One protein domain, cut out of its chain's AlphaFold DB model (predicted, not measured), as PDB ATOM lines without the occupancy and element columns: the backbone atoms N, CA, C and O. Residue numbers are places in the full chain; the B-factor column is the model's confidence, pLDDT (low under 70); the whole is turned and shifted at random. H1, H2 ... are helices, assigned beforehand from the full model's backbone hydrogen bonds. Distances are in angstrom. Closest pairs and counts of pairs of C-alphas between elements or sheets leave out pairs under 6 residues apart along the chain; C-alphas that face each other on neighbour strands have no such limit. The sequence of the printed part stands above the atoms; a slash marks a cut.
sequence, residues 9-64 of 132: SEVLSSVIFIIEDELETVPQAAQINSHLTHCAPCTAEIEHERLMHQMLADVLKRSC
ATOM      1  N   SER A   9     -35.975  -1.342 -13.086       89.88
ATOM      2  CA  SER A   9     -35.435  -0.576 -11.955       89.88
ATOM      3  C   SER A   9     -36.428  -0.440 -10.799       89.88
ATOM      4  O   SER A   9     -36.030  -0.517  -9.641       89.88
ATOM      5  N   GLU A  10     -37.714  -0.263 -11.099       89.88
ATOM      6  CA  GLU A  10     -38.777  -0.152 -10.098       89.88
ATOM      7  C   GLU A  10     -39.026  -1.508  -9.427       89.88
ATOM      8  O   GLU A  10     -39.138  -1.578  -8.205       89.88
ATOM      9  N   VAL A  11     -38.985  -2.601 -10.193       90.88
ATOM     10  CA  VAL A  11     -39.067  -3.968  -9.656       90.88
ATOM     11  C   VAL A  11     -37.884  -4.276  -8.736       90.88
ATOM     12  O   VAL A  11     -38.083  -4.679  -7.591       90.88
ATOM     13  N   LEU A  12     -36.655  -4.014  -9.186       90.12
ATOM     14  CA  LEU A  12     -35.446  -4.263  -8.393       90.12
ATOM     15  C   LEU A  12     -35.356  -3.363  -7.151       90.12
ATOM     16  O   LEU A  12     -34.779  -3.769  -6.149       90.12
ATOM     17  N   SER A  13     -35.981  -2.182  -7.154       91.12
ATOM     18  CA  SER A  13     -36.065  -1.344  -5.947       91.12
ATOM     19  C   SER A  13     -36.901  -1.974  -4.825       91.12
ATOM     20  O   SER A  13     -36.700  -1.664  -3.652       91.12
ATOM     21  N   SER A  14     -37.805  -2.895  -5.175       91.06
ATOM     22  CA  SER A  14     -38.661  -3.631  -4.237       91.06
ATOM     23  C   SER A  14     -38.106  -5.005  -3.839       91.06
ATOM     24  O   SER A  14     -38.805  -5.778  -3.190       91.06
ATOM     25  N   VAL A  15     -36.850  -5.311  -4.195       92.06
ATOM     26  CA  VAL A  15     -36.231  -6.634  -4.004       92.06
ATOM     27  C   VAL A  15     -36.319  -7.152  -2.567       92.06
ATOM     28  O   VAL A  15     -36.608  -8.326  -2.375       92.06
ATOM     29  N   ILE A  16     -36.167  -6.289  -1.559       92.12
ATOM     30  CA  ILE A  16     -36.241  -6.681  -0.142       92.12
ATOM     31  C   ILE A  16     -37.631  -7.236   0.194       92.12
ATOM     32  O   ILE A  16     -37.739  -8.362   0.665       92.12
ATOM     33  N   PHE A  17     -38.697  -6.511  -0.165       93.44
ATOM     34  CA  PHE A  17     -40.078  -6.961   0.048       93.44
ATOM     35  C   PHE A  17     -40.395  -8.259  -0.710       93.44
ATOM     36  O   PHE A  17     -41.207  -9.058  -0.258       93.44
ATOM     37  N   ILE A  18     -39.754  -8.491  -1.863       92.50
ATOM     38  CA  ILE A  18     -39.894  -9.740  -2.630       92.50
ATOM     39  C   ILE A  18     -39.158 -10.909  -1.948       92.50
ATOM     40  O   ILE A  18     -39.591 -12.060  -2.040       92.50
ATOM     41  N   ILE A  19     -38.021 -10.649  -1.302       93.12
ATOM     42  CA  ILE A  19     -37.235 -11.666  -0.587       93.12
ATOM     43  C   ILE A  19     -37.902 -12.051   0.736       93.12
ATOM     44  O   ILE A  19     -37.862 -13.222   1.102       93.12
ATOM     45  N   GLU A  20     -38.523 -11.094   1.423       92.62
ATOM     46  CA  GLU A  20     -39.187 -11.289   2.720       92.62
ATOM     47  C   GLU A  20     -40.646 -11.771   2.599       92.62
ATOM     48  O   GLU A  20     -41.340 -11.889   3.603       92.62
ATOM     49  N   ASP A  21     -41.114 -12.072   1.381       90.88
ATOM     50  CA  ASP A  21     -42.503 -12.446   1.073       90.88
ATOM     51  C   ASP A  21     -43.548 -11.389   1.513       90.88
ATOM     52  O   ASP A  21     -44.731 -11.678   1.682       90.88
ATOM     53  N   GLU A  22     -43.136 -10.121   1.611       92.69
ATOM     54  CA  GLU A  22     -43.969  -8.979   2.016       92.69
ATOM     55  C   GLU A  22     -44.450  -8.126   0.830       92.69
ATOM     56  O   GLU A  22     -44.850  -6.968   0.987       92.69
ATOM     57  N   LEU A  23     -44.439  -8.676  -0.385       89.50
ATOM     58  CA  LEU A  23     -44.775  -7.933  -1.603       89.50
ATOM     59  C   LEU A  23     -46.196  -7.339  -1.579       89.50
ATOM     60  O   LEU A  23     -46.435  -6.305  -2.197       89.50
ATOM     61  N   GLU A  24     -47.130  -7.943  -0.838       88.19
ATOM     62  CA  GLU A  24     -48.506  -7.447  -0.673       88.19
ATOM     63  C   GLU A  24     -48.589  -6.072   0.011       88.19
ATOM     64  O   GLU A  24     -49.567  -5.346  -0.172       88.19
ATOM     65  N   THR A  25     -47.557  -5.681   0.764       88.25
ATOM     66  CA  THR A  25     -47.472  -4.360   1.409       88.25
ATOM     67  C   THR A  25     -47.181  -3.236   0.409       88.25
ATOM     68  O   THR A  25     -47.419  -2.058   0.694       88.25
ATOM     69  N   VAL A  26     -46.702  -3.586  -0.789       87.25
ATOM     70  CA  VAL A  26     -46.337  -2.644  -1.844       87.25
ATOM     71  C   VAL A  26     -47.559  -2.358  -2.729       87.25
ATOM     72  O   VAL A  26     -48.173  -3.283  -3.265       87.25
ATOM     73  N   PRO A  27     -47.901  -1.083  -3.000       84.12
ATOM     74  CA  PRO A  27     -49.107  -0.722  -3.756       84.12
ATOM     75  C   PRO A  27     -49.142  -1.254  -5.202       84.12
ATOM     76  O   PRO A  27     -50.203  -1.285  -5.819       84.12
ATOM     77  N   GLN A  28     -47.998  -1.664  -5.757       87.25
ATOM     78  CA  GLN A  28     -47.855  -2.143  -7.137       87.25
ATOM     79  C   GLN A  28     -47.572  -3.655  -7.229       87.25
ATOM     80  O   GLN A  28     -47.120  -4.131  -8.272       87.25
ATOM     81  N   ALA A  29     -47.877  -4.427  -6.178       89.38
ATOM     82  CA  ALA A  29     -47.611  -5.868  -6.094       89.38
ATOM     83  C   ALA A  29     -48.043  -6.659  -7.345       89.38
ATOM     84  O   ALA A  29     -47.298  -7.489  -7.863       89.38
ATOM     85  N   ALA A  30     -49.234  -6.375  -7.881       88.94
ATOM     86  CA  ALA A  30     -49.760  -7.061  -9.062       88.94
ATOM     87  C   ALA A  30     -48.935  -6.791 -10.337       88.94
ATOM     88  O   ALA A  30     -48.733  -7.695 -11.146       88.94
ATOM     89  N   GLN A  31     -48.441  -5.562 -10.509       90.31
ATOM     90  CA  GLN A  31     -47.625  -5.179 -11.666       90.31
ATOM     91  C   GLN A  31     -46.218  -5.767 -11.559       90.31
ATOM     92  O   GLN A  31     -45.693  -6.270 -12.548       90.31
ATOM     93  N   ILE A  32     -45.651  -5.781 -10.349       90.19
ATOM     94  CA  ILE A  32     -44.361  -6.417 -10.061       90.19
ATOM     95  C   ILE A  32     -44.435  -7.916 -10.358       90.19
ATOM     96  O   ILE A  32     -43.635  -8.416 -11.143       90.19
ATOM     97  N   ASN A  33     -45.441  -8.622  -9.834       90.62
ATOM     98  CA  ASN A  33     -45.640 -10.046 -10.118       90.62
ATOM     99  C   ASN A  33     -45.799 -10.317 -11.616       90.62
ATOM    100  O   ASN A  33     -45.177 -11.230 -12.154       90.62
ATOM    101  N   SER A  34     -46.586  -9.490 -12.310       90.81
ATOM    102  CA  SER A  34     -46.712  -9.582 -13.764       90.81
ATOM    103  C   SER A  34     -45.381  -9.350 -14.481       90.81
ATOM    104  O   SER A  34     -45.141  -9.964 -15.510       90.81
ATOM    105  N   HIS A  35     -44.514  -8.466 -13.996       91.31
ATOM    106  CA  HIS A  35     -43.205  -8.252 -14.605       91.31
ATOM    107  C   HIS A  35     -42.278  -9.450 -14.368       91.31
ATOM    108  O   HIS A  35     -41.620  -9.907 -15.298       91.31
ATOM    109  N   LEU A  36     -42.266 -10.009 -13.154       90.19
ATOM    110  CA  LEU A  36     -41.440 -11.169 -12.807       90.19
ATOM    111  C   LEU A  36     -41.787 -12.414 -13.626       90.19
ATOM    112  O   LEU A  36     -40.893 -13.175 -13.976       90.19
ATOM    113  N   THR A  37     -43.050 -12.609 -14.005       91.44
ATOM    114  CA  THR A  37     -43.420 -13.747 -14.862       91.44
ATOM    115  C   THR A  37     -42.940 -13.611 -16.308       91.44
ATOM    116  O   THR A  37     -42.790 -14.625 -16.986       91.44
ATOM    117  N   HIS A  38     -42.682 -12.390 -16.788       89.69
ATOM    118  CA  HIS A  38     -42.298 -12.132 -18.183       89.69
ATOM    119  C   HIS A  38     -40.823 -11.729 -18.351       89.69
ATOM    120  O   HIS A  38     -40.289 -11.811 -19.457       89.69
ATOM    121  N   CYS A  39     -40.148 -11.309 -17.278       92.31
ATOM    122  CA  CYS A  39     -38.799 -10.752 -17.316       92.31
ATOM    123  C   CYS A  39     -37.778 -11.675 -16.630       92.31
ATOM    124  O   CYS A  39     -37.490 -11.549 -15.439       92.31
ATOM    125  N   ALA A  40     -37.172 -12.562 -17.426       92.12
ATOM    126  CA  ALA A  40     -36.103 -13.466 -16.993       92.12
ATOM    127  C   ALA A  40     -34.889 -12.796 -16.299       92.12
ATOM    128  O   ALA A  40     -34.371 -13.380 -15.345       92.12
ATOM    129  N   PRO A  41     -34.393 -11.607 -16.710       92.69
ATOM    130  CA  PRO A  41     -33.268 -10.995 -16.004       92.69
ATOM    131  C   PRO A  41     -33.653 -10.551 -14.587       92.69
ATOM    132  O   PRO A  41     -32.892 -10.791 -13.660       92.69
ATOM    133  N   CYS A  42     -34.851  -9.992 -14.383       92.62
ATOM    134  CA  CYS A  42     -35.307  -9.606 -13.045       92.62
ATOM    135  C   CYS A  42     -35.448 -10.819 -12.118       92.62
ATOM    136  O   CYS A  42     -35.065 -10.739 -10.955       92.62
ATOM    137  N   THR A  43     -35.942 -11.956 -12.621       93.31
ATOM    138  CA  THR A  43     -36.019 -13.183 -11.813       93.31
ATOM    139  C   THR A  43     -34.643 -13.721 -11.436       93.31
ATOM    140  O   THR A  43     -34.468 -14.160 -10.303       93.31
ATOM    141  N   ALA A  44     -33.666 -13.651 -12.347       94.19
ATOM    142  CA  ALA A  44     -32.303 -14.103 -12.078       94.19
ATOM    143  C   ALA A  44     -31.604 -13.232 -11.021       94.19
ATOM    144  O   ALA A  44     -30.963 -13.762 -10.117       94.19
ATOM    145  N   GLU A  45     -31.769 -11.908 -11.089       93.31
ATOM    146  CA  GLU A  45     -31.220 -10.993 -10.078       93.31
ATOM    147  C   GLU A  45     -31.860 -11.222  -8.700       93.31
ATOM    148  O   GLU A  45     -31.161 -11.274  -7.692       93.31
ATOM    149  N   ILE A  46     -33.176 -11.441  -8.636       94.56
ATOM    150  CA  ILE A  46     -33.856 -11.734  -7.364       94.56
ATOM    151  C   ILE A  46     -33.404 -13.076  -6.786       94.56
ATOM    152  O   ILE A  46     -33.209 -13.184  -5.578       94.56
ATOM    153  N   GLU A  47     -33.229 -14.104  -7.616       94.75
ATOM    154  CA  GLU A  47     -32.691 -15.391  -7.167       94.75
ATOM    155  C   GLU A  47     -31.268 -15.238  -6.614       94.75
ATOM    156  O   GLU A  47     -30.959 -15.762  -5.543       94.75
ATOM    157  N   HIS A  48     -30.425 -14.463  -7.295       94.94
ATOM    158  CA  HIS A  48     -29.081 -14.151  -6.826       94.94
ATOM    159  C   HIS A  48     -29.098 -13.435  -5.467       94.94
ATOM    160  O   HIS A  48     -28.404 -13.861  -4.541       94.94
ATOM    161  N   GLU A  49     -29.936 -12.411  -5.303       95.25
ATOM    162  CA  GLU A  49     -30.080 -11.696  -4.032       95.25
ATOM    163  C   GLU A  49     -30.654 -12.593  -2.921       95.25
ATOM    164  O   GLU A  49     -30.204 -12.523  -1.778       95.25
ATOM    165  N   ARG A  50     -31.578 -13.516  -3.236       95.00
ATOM    166  CA  ARG A  50     -32.073 -14.527  -2.278       95.00
ATOM    167  C   ARG A  50     -30.950 -15.424  -1.769       95.00
ATOM    168  O   ARG A  50     -30.860 -15.664  -0.563       95.00
ATOM    169  N   LEU A  51     -30.084 -15.897  -2.664       95.88
ATOM    170  CA  LEU A  51     -28.927 -16.711  -2.292       95.88
ATOM    171  C   LEU A  51     -27.951 -15.916  -1.420       95.88
ATOM    172  O   LEU A  51     -27.516 -16.414  -0.381       95.88
ATOM    173  N   MET A  52     -27.649 -14.672  -1.796       95.38
ATOM    174  CA  MET A  52     -26.791 -13.781  -1.009       95.38
ATOM    175  C   MET A  52     -27.367 -13.519   0.387       95.38
ATOM    176  O   MET A  52     -26.652 -13.645   1.385       95.38
ATOM    177  N   HIS A  53     -28.664 -13.229   0.479       94.75
ATOM    178  CA  HIS A  53     -29.366 -13.029   1.743       94.75
ATOM    179  C   HIS A  53     -29.312 -14.281   2.631       94.75
ATOM    180  O   HIS A  53     -28.980 -14.189   3.815       94.75
ATOM    181  N   GLN A  54     -29.555 -15.466   2.062       94.19
ATOM    182  CA  GLN A  54     -29.460 -16.732   2.788       94.19
ATOM    183  C   GLN A  54     -28.040 -16.990   3.304       94.19
ATOM    184  O   GLN A  54     -27.866 -17.344   4.471       94.19
ATOM    185  N   MET A  55     -27.020 -16.776   2.469       94.81
ATOM    186  CA  MET A  55     -25.622 -16.935   2.876       94.81
ATOM    187  C   MET A  55     -25.269 -16.014   4.047       94.81
ATOM    188  O   MET A  55     -24.655 -16.464   5.017       94.81
ATOM    189  N   LEU A  56     -25.681 -14.744   3.993       93.31
ATOM    190  CA  LEU A  56     -25.471 -13.792   5.086       93.31
ATOM    191  C   LEU A  56     -26.193 -14.232   6.363       93.31
ATOM    192  O   LEU A  56     -25.582 -14.250   7.434       93.31
ATOM    193  N   ALA A  57     -27.457 -14.642   6.256       91.81
ATOM    194  CA  ALA A  57     -28.230 -15.136   7.389       91.81
ATOM    195  C   ALA A  57     -27.570 -16.364   8.034       91.81
ATOM    196  O   ALA A  57     -27.489 -16.447   9.259       91.81
ATOM    197  N   ASP A  58     -27.048 -17.296   7.240       93.50
ATOM    198  CA  ASP A  58     -26.382 -18.496   7.746       93.50
ATOM    199  C   ASP A  58     -25.052 -18.183   8.438       93.50
ATOM    200  O   ASP A  58     -24.747 -18.761   9.486       93.50
ATOM    201  N   VAL A  59     -24.271 -17.239   7.906       93.19
ATOM    202  CA  VAL A  59     -23.052 -16.751   8.570       93.19
ATOM    203  C   VAL A  59     -23.397 -16.105   9.913       93.19
ATOM    204  O   VAL A  59     -22.774 -16.430  10.927       93.19
ATOM    205  N   LEU A  60     -24.425 -15.251   9.947       92.00
ATOM    206  CA  LEU A  60     -24.878 -14.597  11.174       92.00
ATOM    207  C   LEU A  60     -25.393 -15.609  12.201       92.00
ATOM    208  O   LEU A  60     -24.980 -15.553  13.358       92.00
ATOM    209  N   LYS A  61     -26.206 -16.589  11.786       89.50
ATOM    210  CA  LYS A  61     -26.699 -17.670  12.656       89.50
ATOM    211  C   LYS A  61     -25.562 -18.460  13.297       89.50
ATOM    212  O   LYS A  61     -25.629 -18.749  14.483       89.50
ATOM    213  N   ARG A  62     -24.502 -18.770  12.544       85.75
ATOM    214  CA  ARG A  62     -23.312 -19.456  13.083       85.75
ATOM    215  C   ARG A  62     -22.516 -18.591  14.058       85.75
ATOM    216  O   ARG A  62     -21.862 -19.130  14.943       85.75
ATOM    217  N   SER A  63     -22.542 -17.272  13.879       87.38
ATOM    218  CA  SER A  63     -21.884 -16.324  14.786       87.38
ATOM    219  C   SER A  63     -22.713 -15.988  16.031       87.38
ATOM    220  O   SER A  63     -22.165 -15.522  17.029       87.38
ATOM    221  N   CYS A  64     -24.027 -16.222  15.983       85.31
ATOM    222  CA  CYS A  64     -24.932 -15.957  17.086       85.31
ATOM    223  C   CYS A  64     -24.712 -16.981  18.207       85.31
ATOM    224  O   CYS A  64     -24.906 -18.179  18.019       85.31
TER     225      CYS A  64
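Overview. This is residues 9 to 64 of the 132 residues of the protein "Anti-sigma-R factor-like protein" of Candidatus Planktophila versatilis (UniProt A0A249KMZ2). One long helix, H4, has a small head of three shorter helices, H1, H2 and H3, at its first half, while residues 55 to 64 stick out as an arm. H2 packs on H4, and H3 makes a corner with the beginning of H4. The printed part has 56 residues, all helix in class, in the order H1, H2, H3, H4, with no named strand. It is loose, radius of gyration of the C-alphas 12.7 A, and spans 38 by 23 by 15 A.

Arrangement. H4, residues 40 to 63, touches H2, residues 15 to 19, with residues 46 to 50 alone; the closest C-alphas, of Ile 19 and Arg 50, are 6.1 A apart. H3, residues 29 to 38, is close to H4 but not clearly touching, closest C-alphas Leu 36 and Thr 43 at 5.9 A, opposite ways at a steep tilt of 69 degrees, only just short of about perpendicular. H1, residues 9 to 13, only just touches H4, with 3 pairs of C-alphas within 8 A, the closest Leu 12 and Cys 42 at 7.1 A, residues 42 to 46 of H4 alone taking part. Every O i to N i+4 pair is within hydrogen-bond range in H1, H2 and H4, and 5 of 6 in H3.

Along the chain. H4 measures 34.9 A, from C-alpha 40 at (-36.103, -13.466, -16.993) to C-alpha 63 at (-21.884, -16.324, 14.786); H3 measures 14.6 A, H2 6.2 A and H1 6.1 A.

Size, cuts and confidence. The C-alphas farthest apart, of His 38 and Cys 64, are 39.5 A apart. The printed part has no cut, no link is long, and no printed residue is under 70 in pLDDT.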